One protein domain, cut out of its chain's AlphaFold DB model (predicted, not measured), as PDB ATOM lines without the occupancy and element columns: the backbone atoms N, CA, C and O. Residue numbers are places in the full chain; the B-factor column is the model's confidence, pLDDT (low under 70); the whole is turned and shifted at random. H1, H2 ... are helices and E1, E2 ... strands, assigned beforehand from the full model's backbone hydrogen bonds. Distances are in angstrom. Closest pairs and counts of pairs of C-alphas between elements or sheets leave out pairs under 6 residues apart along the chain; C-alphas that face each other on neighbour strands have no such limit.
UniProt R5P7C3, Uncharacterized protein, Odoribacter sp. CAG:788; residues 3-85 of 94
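AT A GLANCE: This is residues 3 to 85 of the 94 residues of an uncharacterized protein of Odoribacter sp. CAG:788 (UniProt R5P7C3). A strongly twisted sheet of four strands curls round one long helix, H1, which packs on one face of it, and residues 79 to 85 stick out free at the helix's far end. The 83 printed residues hold four named strands, then one named helix; the sheet's order is E1 - E2 - E3 - E4, all antiparallel. The class is mixed, helices and strands. The whole is only just loose, close to compact, with a radius of gyration of the C-alphas of 14.6 A, and elongated, spanning 54 by 28 by 20 A.

HOW THE PARTS SIT: E1, residues 3 to 10, and E2, residues 13 to 23, form a hairpin at 148 degrees, with N 8 and O 15 at 2.8 A, within hydrogen-bond range. E2 and E3, residues 33 to 38, form a hairpin at 140 degrees, with N 20 and O 36 at 2.8 A. E3 and E4, residues 49 to 56, form a hairpin at 157 degrees, with N 37 and O 50 at 2.8 A. E4 bends by 63 degrees at residue 52. The strands make a meander, each the antiparallel neighbour of the one before; edge strands E1 and E4 are apart. H1, residues 59 to 84, is on the sheet, giving two layers, a helix on one face of a sheet. Its closest C-alphas to E1 are those of Lys 71 and Ile 8, 6.3 A; to E3, those of Ala 62 and Val 35, 6.6 A. Every O i to N i+4 pair in H1 is within hydrogen-bond range.

IN THESE COORDINATES: E1 begins at C-alpha 3, (153.737, 191.683, 186.698), and is 22.1 A long. E2 is 31.9 A, E3 15.6 A and E4 17.3 A long. H1, 37.9 A long, ends at C-alpha 84, (142.513, 187.615, 219.640).

THE WHOLE: The two C-alphas farthest apart, those of Asn 27 and Thr 85, are 54.5 A apart. The printed part has no cut and no long link. Mean pLDDT of the printed part is 92.2; residues 83 to 85 are under 70.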
ATOM      1  N   LYS A   3     153.865 192.563 185.531       97.12
ATOM      2  CA  LYS A   3     153.737 191.683 186.698       97.12
ATOM      3  C   LYS A   3     155.115 191.509 187.323       97.12
ATOM      4  O   LYS A   3     156.102 191.373 186.600       97.12
ATOM      5  N   VAL A   4     155.197 191.520 188.647       97.75
ATOM      6  CA  VAL A   4     156.469 191.358 189.347       97.75
ATOM      7  C   VAL A   4     156.291 190.612 190.662       97.75
ATOM      8  O   VAL A   4     155.431 190.964 191.465       97.75
ATOM      9  N   LYS A   5     157.121 189.587 190.879       98.19
ATOM     10  CA  LYS A   5     157.155 188.821 192.126       98.19
ATOM     11  C   LYS A   5     158.077 189.496 193.143       98.19
ATOM     12  O   LYS A   5     159.163 189.972 192.783       98.19
ATOM     13  N   ARG A   6     157.655 189.570 194.404       97.75
ATOM     14  CA  ARG A   6     158.440 190.128 195.513       97.75
ATOM     15  C   ARG A   6     158.269 189.292 196.770       97.75
ATOM     16  O   ARG A   6     157.154 188.925 197.109       97.75
ATOM     17  N   THR A   7     159.370 189.079 197.475       97.88
ATOM     18  CA  THR A   7     159.371 188.502 198.820       97.88
ATOM     19  C   THR A   7     159.229 189.628 199.840       97.88
ATOM     20  O   THR A   7     160.000 190.590 199.830       97.88
ATOM     21  N   ILE A   8     158.227 189.526 200.708       97.56
ATOM     22  CA  ILE A   8     157.959 190.457 201.801       97.56
ATOM     23  C   ILE A   8     158.443 189.819 203.096       97.56
ATOM     24  O   ILE A   8     157.931 188.781 203.503       97.56
ATOM     25  N   TYR A   9     159.420 190.446 203.746       95.38
ATOM     26  CA  TYR A   9     159.981 189.973 205.010       95.38
ATOM     27  C   TYR A   9     159.225 190.568 206.211       95.38
ATOM     28  O   TYR A   9     159.059 191.789 206.319       95.38
ATOM     29  N   LEU A  10     158.810 189.700 207.133       93.00
ATOM     30  CA  LEU A  10     158.003 189.983 208.323       93.00
ATOM     31  C   LEU A  10     158.736 189.487 209.582       93.00
ATOM     32  O   LEU A  10     158.260 188.634 210.325       93.00
ATOM     33  N   GLY A  11     159.936 190.018 209.825       88.00
ATOM     34  CA  GLY A  11     160.806 189.528 210.894       88.00
ATOM     35  C   GLY A  11     161.533 188.259 210.457       88.00
ATOM     36  O   GLY A  11     162.367 188.330 209.560       88.00
ATOM     37  N   LYS A  12     161.238 187.124 211.103       90.38
ATOM     38  CA  LYS A  12     161.815 185.817 210.737       90.38
ATOM     39  C   LYS A  12     161.072 185.143 209.580       90.38
ATOM     40  O   LYS A  12     161.658 184.308 208.901       90.38
ATOM     41  N   ASP A  13     159.822 185.534 209.355       92.75
ATOM     42  CA  ASP A  13     158.975 184.968 208.315       92.75
ATOM     43  C   ASP A  13     159.053 185.792 207.031       92.75
ATOM     44  O   ASP A  13     159.437 186.969 207.028       92.75
ATOM     45  N   SER A  14     158.654 185.181 205.920       95.75
ATOM     46  CA  SER A  14     158.498 185.887 204.655       95.75
ATOM     47  C   SER A  14     157.357 185.310 203.830       95.75
ATOM     48  O   SER A  14     156.990 184.148 203.990       95.75
ATOM     49  N   VAL A  15     156.796 186.139 202.956       95.44
ATOM     50  CA  VAL A  15     155.741 185.745 202.023       95.44
ATOM     51  C   VAL A  15     156.056 186.276 200.634       95.44
ATOM     52  O   VAL A  15     156.407 187.444 200.460       95.44
ATOM     53  N   ASP A  16     155.928 185.415 199.637       97.50
ATOM     54  CA  ASP A  16     156.027 185.803 198.240       97.50
ATOM     55  C   ASP A  16     154.681 186.327 197.739       97.50
ATOM     56  O   ASP A  16     153.656 185.667 197.882       97.50
ATOM     57  N   ILE A  17     154.698 187.492 197.094       97.56
ATOM     58  CA  ILE A  17     153.519 188.095 196.472       97.56
ATOM     59  C   ILE A  17     153.778 188.426 195.008       97.56
ATOM     60  O   ILE A  17     154.910 188.709 194.597       97.56
ATOM     61  N   TRP A  18     152.700 188.475 194.235       98.44
ATOM     62  CA  TRP A  18     152.692 189.035 192.894       98.44
ATOM     63  C   TRP A  18     152.046 190.421 192.899       98.44
ATOM     64  O   TRP A  18     150.981 190.637 193.474       98.44
ATOM     65  N   ILE A  19     152.704 191.373 192.240       98.25
ATOM     66  CA  ILE A  19     152.231 192.751 192.091       98.25
ATOM     67  C   ILE A  19     152.001 193.029 190.606       98.25
ATOM     68  O   ILE A  19     152.887 192.825 189.773       98.25
ATOM     69  N   GLY A  20     150.814 193.529 190.283       98.00
ATOM     70  CA  GLY A  20     150.422 193.983 188.957       98.00
ATOM     71  C   GLY A  20     150.530 195.498 188.841       98.00
ATOM     72  O   GLY A  20     150.140 196.236 189.737       98.00
ATOM     73  N   LEU A  21     151.044 195.992 187.722       97.19
ATOM     74  CA  LEU A  21     151.152 197.411 187.415       97.19
ATOM     75  C   LEU A  21     150.524 197.695 186.052       97.19
ATOM     76  O   LEU A  21     150.856 197.072 185.038       97.19
ATOM     77  N   VAL A  22     149.627 198.676 186.015       95.38
ATOM     78  CA  VAL A  22     149.011 199.175 184.782       95.38
ATOM     79  C   VAL A  22     149.233 200.677 184.704       95.38
ATOM     80  O   VAL A  22     148.777 201.416 185.571       95.38
ATOM     81  N   SER A  23     149.909 201.135 183.653       92.75
ATOM     82  CA  SER A  23     149.934 202.544 183.254       92.75
ATOM     83  C   SER A  23     149.119 202.682 181.975       92.75
ATOM     84  O   SER A  23     149.331 201.932 181.021       92.75
ATOM     85  N   LYS A  24     148.163 203.615 181.960       84.94
ATOM     86  CA  LYS A  24     147.442 203.973 180.736       84.94
ATOM     87  C   LYS A  24     148.254 205.036 180.010       84.94
ATOM     88  O   LYS A  24     148.305 206.179 180.455       84.94
ATOM     89  N   THR A  25     148.906 204.671 178.916       80.12
ATOM     90  CA  THR A  25     149.558 205.636 178.029       80.12
ATOM     91  C   THR A  25     148.514 206.532 177.364       80.12
ATOM     92  O   THR A  25     147.464 206.067 176.923       80.12
ATOM     93  N   LYS A  26     148.798 207.835 177.281       72.69
ATOM     94  CA  LYS A  26     148.012 208.790 176.487       72.69
ATOM     95  C   LYS A  26     148.985 209.636 175.674       72.69
ATOM     96  O   LYS A  26     149.894 210.240 176.239       72.69
ATOM     97  N   ASN A  27     148.811 209.653 174.354       78.19
ATOM     98  CA  ASN A  27     149.640 210.412 173.407       78.19
ATOM     99  C   ASN A  27     151.152 210.130 173.547       78.19
ATOM    100  O   ASN A  27     151.956 211.053 173.633       78.19
ATOM    101  N   GLY A  28     151.539 208.853 173.653       71.00
ATOM    102  CA  GLY A  28     152.949 208.441 173.746       71.00
ATOM    103  C   GLY A  28     153.639 208.741 175.084       71.00
ATOM    104  O   GLY A  28     154.774 208.322 175.286       71.00
ATOM    105  N   LYS A  29     152.965 209.413 176.028       77.12
ATOM    106  CA  LYS A  29     153.460 209.600 177.398       77.12
ATOM    107  C   LYS A  29     152.928 208.489 178.298       77.12
ATOM    108  O   LYS A  29     151.730 208.189 178.285       77.12
ATOM    109  N   ASN A  30     153.817 207.904 179.101       72.88
ATOM    110  CA  ASN A  30     153.428 206.979 180.163       72.88
ATOM    111  C   ASN A  30     152.499 207.706 181.135       72.88
ATOM    112  O   ASN A  30     152.866 208.736 181.703       72.88
ATOM    113  N   GLY A  31     151.286 207.185 181.310       85.25
ATOM    114  CA  GLY A  31     150.387 207.694 182.333       85.25
ATOM    115  C   GLY A  31     150.815 207.252 183.726       85.25
ATOM    116  O   GLY A  31     151.771 206.495 183.917       85.25
ATOM    117  N   LYS A  32     150.058 207.701 184.722       93.31
ATOM    118  CA  LYS A  32     150.239 207.259 186.103       93.31
ATOM    119  C   LYS A  32     149.904 205.768 186.235       93.31
ATOM    120  O   LYS A  32     148.995 205.258 185.578       93.31
ATOM    121  N   TYR A  33     150.647 205.083 187.090       96.12
ATOM    122  CA  TYR A  33     150.493 203.677 187.415       96.12
ATOM    123  C   TYR A  33     149.377 203.466 188.440       96.12
ATOM    124  O   TYR A  33     149.254 204.205 189.420       96.12
ATOM    125  N   THR A  34     148.595 202.419 188.200       97.62
ATOM    126  CA  THR A  34     147.739 201.745 189.180       97.62
ATOM    127  C   THR A  34     148.396 200.421 189.545       97.62
ATOM    128  O   THR A  34     148.887 199.713 188.659       97.62
ATOM    129  N   VAL A  35     148.442 200.123 190.838       98.25
ATOM    130  CA  VAL A  35     149.050 198.931 191.425       98.25
ATOM    131  C   VAL A  35     147.946 197.989 191.871       98.25
ATOM    132  O   VAL A  35     146.980 198.422 192.497       98.25
ATOM    133  N   TYR A  36     148.139 196.711 191.584       98.44
ATOM    134  CA  TYR A  36     147.255 195.622 191.949       98.44
ATOM    135  C   TYR A  36     148.020 194.596 192.785       98.44
ATOM    136  O   TYR A  36     149.162 194.269 192.450       98.44
ATOM    137  N   LEU A  37     147.397 194.080 193.839       98.06
ATOM    138  CA  LEU A  37     147.855 192.882 194.537       98.06
ATOM    139  C   LEU A  37     147.195 191.666 193.885       98.06
ATOM    140  O   LEU A  37     145.984 191.671 193.664       98.06
ATOM    141  N   LEU A  38     147.986 190.655 193.532       97.88
ATOM    142  CA  LEU A  38     147.479 189.432 192.913       97.88
ATOM    143  C   LEU A  38     147.262 188.354 193.974       97.88
ATOM    144  O   LEU A  38     148.067 188.228 194.898       97.88
ATOM    145  N   THR A  39     146.181 187.587 193.836       94.69
ATOM    146  CA  THR A  39     145.818 186.537 194.799       94.69
ATOM    147  C   THR A  39     146.565 185.222 194.580       94.69
ATOM    148  O   THR A  39     146.641 184.422 195.506       94.69
ATOM    149  N   ASP A  40     147.119 184.988 193.387       95.00
ATOM    150  CA  ASP A  40     147.916 183.799 193.064       95.00
ATOM    151  C   ASP A  40     148.939 184.128 191.954       95.00
ATOM    152  O   ASP A  40     149.180 185.289 191.605       95.00
ATOM    153  N   ASP A  41     149.568 183.097 191.399       94.94
ATOM    154  CA  ASP A  41     150.377 183.184 190.197       94.94
ATOM    155  C   ASP A  41     149.583 183.841 189.047       94.94
ATOM    156  O   ASP A  41     148.457 183.426 188.749       94.94
ATOM    157  N   PRO A  42     150.153 184.861 188.385       95.81
ATOM    158  CA  PRO A  42     149.469 185.642 187.366       95.81
ATOM    159  C   PRO A  42     149.022 184.871 186.118       95.81
ATOM    160  O   PRO A  42     148.297 185.458 185.306       95.81
ATOM    161  N   ASP A  43     149.495 183.641 185.922       94.94
ATOM    162  CA  ASP A  43     149.167 182.812 184.762       94.94
ATOM    163  C   ASP A  43     148.108 181.741 185.086       94.94
ATOM    164  O   ASP A  43     147.637 181.029 184.196       94.94
ATOM    165  N   LYS A  44     147.660 181.656 186.347       95.12
ATOM    166  CA  LYS A  44     146.563 180.773 186.758       95.12
ATOM    167  C   LYS A  44     145.184 181.377 186.457       95.12
ATOM    168  O   LYS A  44     144.981 182.580 186.626       95.12
ATOM    169  N   PRO A  45     144.188 180.541 186.104       92.56
ATOM    170  CA  PRO A  45     142.868 181.003 185.663       92.56
ATOM    171  C   PRO A  45     142.043 181.696 186.756       92.56
ATOM    172  O   PRO A  45     141.201 182.529 186.441       92.56
ATOM    173  N   PHE A  46     142.284 181.375 188.031       93.00
ATOM    174  CA  PHE A  46     141.548 181.940 189.170       93.00
ATOM    175  C   PHE A  46     142.299 183.071 189.885       93.00
ATOM    176  O   PHE A  46     141.898 183.488 190.970       93.00
ATOM    177  N   ASN A  47     143.393 183.572 189.303       94.81
ATOM    178  CA  ASN A  47     144.082 184.729 189.856       94.81
ATOM    179  C   ASN A  47     143.208 185.988 189.731       94.81
ATOM    180  O   ASN A  47     142.740 186.335 188.645       94.81
ATOM    181  N   HIS A  48     143.054 186.705 190.838       96.38
ATOM    182  CA  HIS A  48     142.383 187.995 190.896       96.38
ATOM    183  C   HIS A  48     143.403 189.114 191.118       96.38
ATOM    184  O   HIS A  48     144.409 188.922 191.798       96.38
ATOM    185  N   ALA A  49     143.147 190.289 190.543       97.00
ATOM    186  CA  ALA A  49     143.989 191.469 190.694       97.00
ATOM    187  C   ALA A  49     143.204 192.567 191.424       97.00
ATOM    188  O   ALA A  49     142.393 193.258 190.813       97.00
ATOM    189  N   GLU A  50     143.482 192.746 192.713       97.31
ATOM    190  CA  GLU A  50     142.821 193.743 193.560       97.31
ATOM    191  C   GLU A  50     143.554 195.092 193.469       97.31
ATOM    192  O   GLU A  50     144.753 195.140 193.765       97.31
ATOM    193  N   PRO A  51     142.908 196.196 193.054       97.44
ATOM    194  CA  PRO A  51     143.556 197.504 192.995       97.44
ATOM    195  C   PRO A  51     143.848 198.041 194.402       97.44
ATOM    196  O   PRO A  51     142.936 198.301 195.178       97.44
ATOM    197  N   ILE A  52     145.122 198.295 194.710       97.62
ATOM    198  CA  ILE A  52     145.544 198.767 196.042       97.62
ATOM    199  C   ILE A  52     146.018 200.222 196.058       97.62
ATOM    200  O   ILE A  52     145.897 200.901 197.073       97.62
ATOM    201  N   LEU A  53     146.569 200.732 194.949       97.25
ATOM    202  CA  LEU A  53     147.089 202.101 194.849       97.25
ATOM    203  C   LEU A  53     146.908 202.640 193.428       97.25
ATOM    204  O   LEU A  53     146.986 201.891 192.457       97.25
ATOM    205  N   SER A  54     146.750 203.954 193.274       96.38
ATOM    206  CA  SER A  54     146.675 204.597 191.958       96.38
ATOM    207  C   SER A  54     147.403 205.940 191.923       96.38
ATOM    208  O   SER A  54     147.835 206.469 192.946       96.38
ATOM    209  N   GLY A  55     147.587 206.488 190.720       94.81
ATOM    210  CA  GLY A  55     148.126 207.835 190.549       94.81
ATOM    211  C   GLY A  55     149.649 207.959 190.706       94.81
ATOM    212  O   GLY A  55     150.147 209.075 190.849       94.81
ATOM    213  N   ILE A  56     150.402 206.856 190.645       95.31
ATOM    214  CA  ILE A  56     151.850 206.854 190.907       95.31
ATOM    215  C   ILE A  56     152.638 207.134 189.627       95.31
ATOM    216  O   ILE A  56     152.385 206.537 188.590       95.31
ATOM    217  N   GLN A  57     153.607 208.044 189.668       90.44
ATOM    218  CA  GLN A  57     154.227 208.553 188.442       90.44
ATOM    219  C   GLN A  57     155.229 207.595 187.786       90.44
ATOM    220  O   GLN A  57     155.275 207.507 186.562       90.44
ATOM    221  N   SER A  58     156.019 206.867 188.576       93.31
ATOM    222  CA  SER A  58     157.040 205.950 188.062       93.31
ATOM    223  C   SER A  58     156.756 204.506 188.458       93.31
ATOM    224  O   SER A  58     156.189 204.231 189.518       93.31
ATOM    225  N   LYS A  59     157.194 203.578 187.601       94.12
ATOM    226  CA  LYS A  59     157.084 202.135 187.835       94.12
ATOM    227  C   LYS A  59     157.788 201.731 189.133       94.12
ATOM    228  O   LYS A  59     157.206 201.023 189.944       94.12
ATOM    229  N   ASP A  60     158.995 202.238 189.364       95.94
ATOM    230  CA  ASP A  60     159.798 201.856 190.532       95.94
ATOM    231  C   ASP A  60     159.195 202.385 191.834       95.94
ATOM    232  O   ASP A  60     159.125 201.662 192.826       95.94
ATOM    233  N   THR A  61     158.662 203.614 191.822       96.88
ATOM    234  CA  THR A  61     157.929 204.142 192.985       96.88
ATOM    235  C   THR A  61     156.645 203.357 193.230       96.88
ATOM    236  O   THR A  61     156.279 203.145 194.384       96.88
ATOM    237  N   ALA A  62     155.975 202.896 192.173       97.38
ATOM    238  CA  ALA A  62     154.788 202.062 192.299       97.38
ATOM    239  C   ALA A  62     155.115 200.698 192.924       97.38
ATOM    240  O   ALA A  62     154.428 200.289 193.854       97.38
ATOM    241  N   ILE A  63     156.206 200.048 192.504       97.75
ATOM    242  CA  ILE A  63     156.681 198.792 193.106       97.75
ATOM    243  C   ILE A  63     157.071 199.002 194.574       97.75
ATOM    244  O   ILE A  63     156.658 198.220 195.426       97.75
ATOM    245  N   ARG A  64     157.819 200.066 194.896       98.12
ATOM    246  CA  ARG A  64     158.212 200.367 196.283       98.12
ATOM    247  C   ARG A  64     156.993 200.563 197.186       98.12
ATOM    248  O   ARG A  64     156.903 199.925 198.228       98.12
ATOM    249  N   LYS A  65     156.034 201.394 196.764       98.12
ATOM    250  CA  LYS A  65     154.797 201.634 197.522       98.12
ATOM    251  C   LYS A  65     153.946 200.368 197.669       98.12
ATOM    252  O   LYS A  65     153.310 200.194 198.699       98.12
ATOM    253  N   ALA A  66     153.949 199.483 196.671       97.94
ATOM    254  CA  ALA A  66     153.270 198.190 196.753       97.94
ATOM    255  C   ALA A  66     153.884 197.281 197.831       97.94
ATOM    256  O   ALA A  66     153.158 196.659 198.598       97.94
ATOM    257  N   ILE A  67     155.221 197.231 197.902       98.00
ATOM    258  CA  ILE A  67     155.957 196.468 198.921       98.00
ATOM    259  C   ILE A  67     155.662 197.022 200.321       98.00
ATOM    260  O   ILE A  67     155.400 196.243 201.233       98.00
ATOM    261  N   GLU A  68     155.674 198.347 200.483       97.94
ATOM    262  CA  GLU A  68     155.326 199.018 201.746       97.94
ATOM    263  C   GLU A  68     153.898 198.684 202.179       97.94
ATOM    264  O   GLU A  68     153.693 198.197 203.286       97.94
ATOM    265  N   TYR A  69     152.934 198.836 201.269       97.81
ATOM    266  CA  TYR A  69     151.536 198.495 201.520       97.81
ATOM    267  C   TYR A  69     151.367 197.036 201.967       97.81
ATOM    268  O   TYR A  69     150.710 196.766 202.968       97.81
ATOM    269  N   ALA A  70     151.975 196.089 201.245       97.19
ATOM    270  CA  ALA A  70     151.872 194.670 201.574       97.19
ATOM    271  C   ALA A  70     152.508 194.351 202.934       97.19
ATOM    272  O   ALA A  70     151.949 193.583 203.717       97.19
ATOM    273  N   LYS A  71     153.655 194.966 203.242       97.00
ATOM    274  CA  LYS A  71     154.318 194.808 204.537       97.00
ATOM    275  C   LYS A  71     153.421 195.287 205.677       97.00
ATOM    276  O   LYS A  71     153.241 194.541 206.637       97.00
ATOM    277  N   ASP A  72     152.830 196.472 205.555       96.75
ATOM    278  CA  ASP A  72     151.933 197.025 206.573       96.75
ATOM    279  C   ASP A  72     150.673 196.163 206.740       96.75
ATOM    280  O   ASP A  72     150.282 195.842 207.863       96.75
ATOM    281  N   LEU A  73     150.075 195.719 205.627       95.81
ATOM    282  CA  LEU A  73     148.914 194.830 205.626       95.81
ATOM    283  C   LEU A  73     149.194 193.540 206.407       95.81
ATOM    284  O   LEU A  73     148.470 193.216 207.349       95.81
ATOM    285  N   PHE A  74     150.260 192.819 206.055       95.25
ATOM    286  CA  PHE A  74     150.579 191.552 206.710       95.25
ATOM    287  C   PHE A  74     150.993 191.739 208.170       95.25
ATOM    288  O   PHE A  74     150.593 190.948 209.022       95.25
ATOM    289  N   GLN A  75     151.728 192.805 208.497       94.44
ATOM    290  CA  GLN A  75     152.045 193.119 209.891       94.44
ATOM    291  C   GLN A  75     150.787 193.373 210.726       94.44
ATOM    292  O   GLN A  75     150.720 192.922 211.868       94.44
ATOM    293  N   ASN A  76     149.790 194.066 210.176       94.06
ATOM    294  CA  ASN A  76     148.534 194.326 210.877       94.06
ATOM    295  C   ASN A  76     147.709 193.048 211.067       94.06
ATOM    296  O   ASN A  76     147.197 192.817 212.160       94.06
ATOM    297  N   ILE A  77     147.655 192.175 210.057       92.25
ATOM    298  CA  ILE A  77     147.008 190.859 210.174       92.25
ATOM    299  C   ILE A  77     147.658 190.037 211.296       92.25
ATOM    300  O   ILE A  77     146.957 189.527 212.168       92.25
ATOM    301  N   LEU A  78     148.994 189.963 211.330       90.62
ATOM    302  CA  LEU A  78     149.725 189.226 212.366       90.62
ATOM    303  C   LEU A  78     149.512 189.805 213.772       90.62
ATOM    304  O   LEU A  78     149.425 189.051 214.740       90.62
ATOM    305  N   LYS A  79     149.428 191.134 213.911       89.69
ATOM    306  CA  LYS A  79     149.125 191.782 215.198       89.69
ATOM    307  C   LYS A  79     147.721 191.416 215.686       89.69
ATOM    308  O   LYS A  79     147.583 191.009 216.834       89.69
ATOM    309  N   ASN A  80     146.722 191.489 214.807       86.38
ATOM    310  CA  ASN A  80     145.325 191.204 215.150       86.38
ATOM    311  C   ASN A  80     145.086 189.726 215.506       86.38
ATOM    312  O   ASN A  80     144.225 189.414 216.324       86.38
ATOM    313  N   GLN A  81     145.857 188.798 214.931       79.75
ATOM    314  CA  GLN A  81     145.812 187.393 215.353       79.75
ATOM    315  C   GLN A  81     146.329 187.211 216.787       79.75
ATOM    316  O   GLN A  81     145.732 186.477 217.572       79.75
ATOM    317  N   LYS A  82     147.404 187.914 217.167       74.81
ATOM    318  CA  LYS A  82     147.981 187.810 218.517       74.81
ATOM    319  C   LYS A  82     147.050 188.354 219.596       74.81
ATOM    320  O   LYS A  82     146.947 187.737 220.649       74.81
ATOM    321  N   THR A  83     146.361 189.463 219.332       67.62
ATOM    322  CA  THR A  83     145.419 190.056 220.295       67.62
ATOM    323  C   THR A  83     144.204 189.161 220.538       67.62
ATOM    324  O   THR A  83     143.767 189.040 221.670       67.62
ATOM    325  N   ASN A  84     143.707 188.462 219.515       59.50
ATOM    326  CA  ASN A  84     142.513 187.615 219.640       59.50
ATOM    327  C   ASN A  84     142.769 186.242 220.286       59.50
ATOM    328  O   ASN A  84     141.818 185.521 220.564       59.50
ATOM    329  N   THR A  85     144.030 185.855 220.510       57.03
ATOM    330  CA  THR A  85     144.376 184.547 221.105       57.03
ATOM    331  C   THR A  85     144.621 184.638 222.620       57.03
ATOM    332  O   THR A  85     144.819 183.617 223.268       57.03
TER     333      THR A  85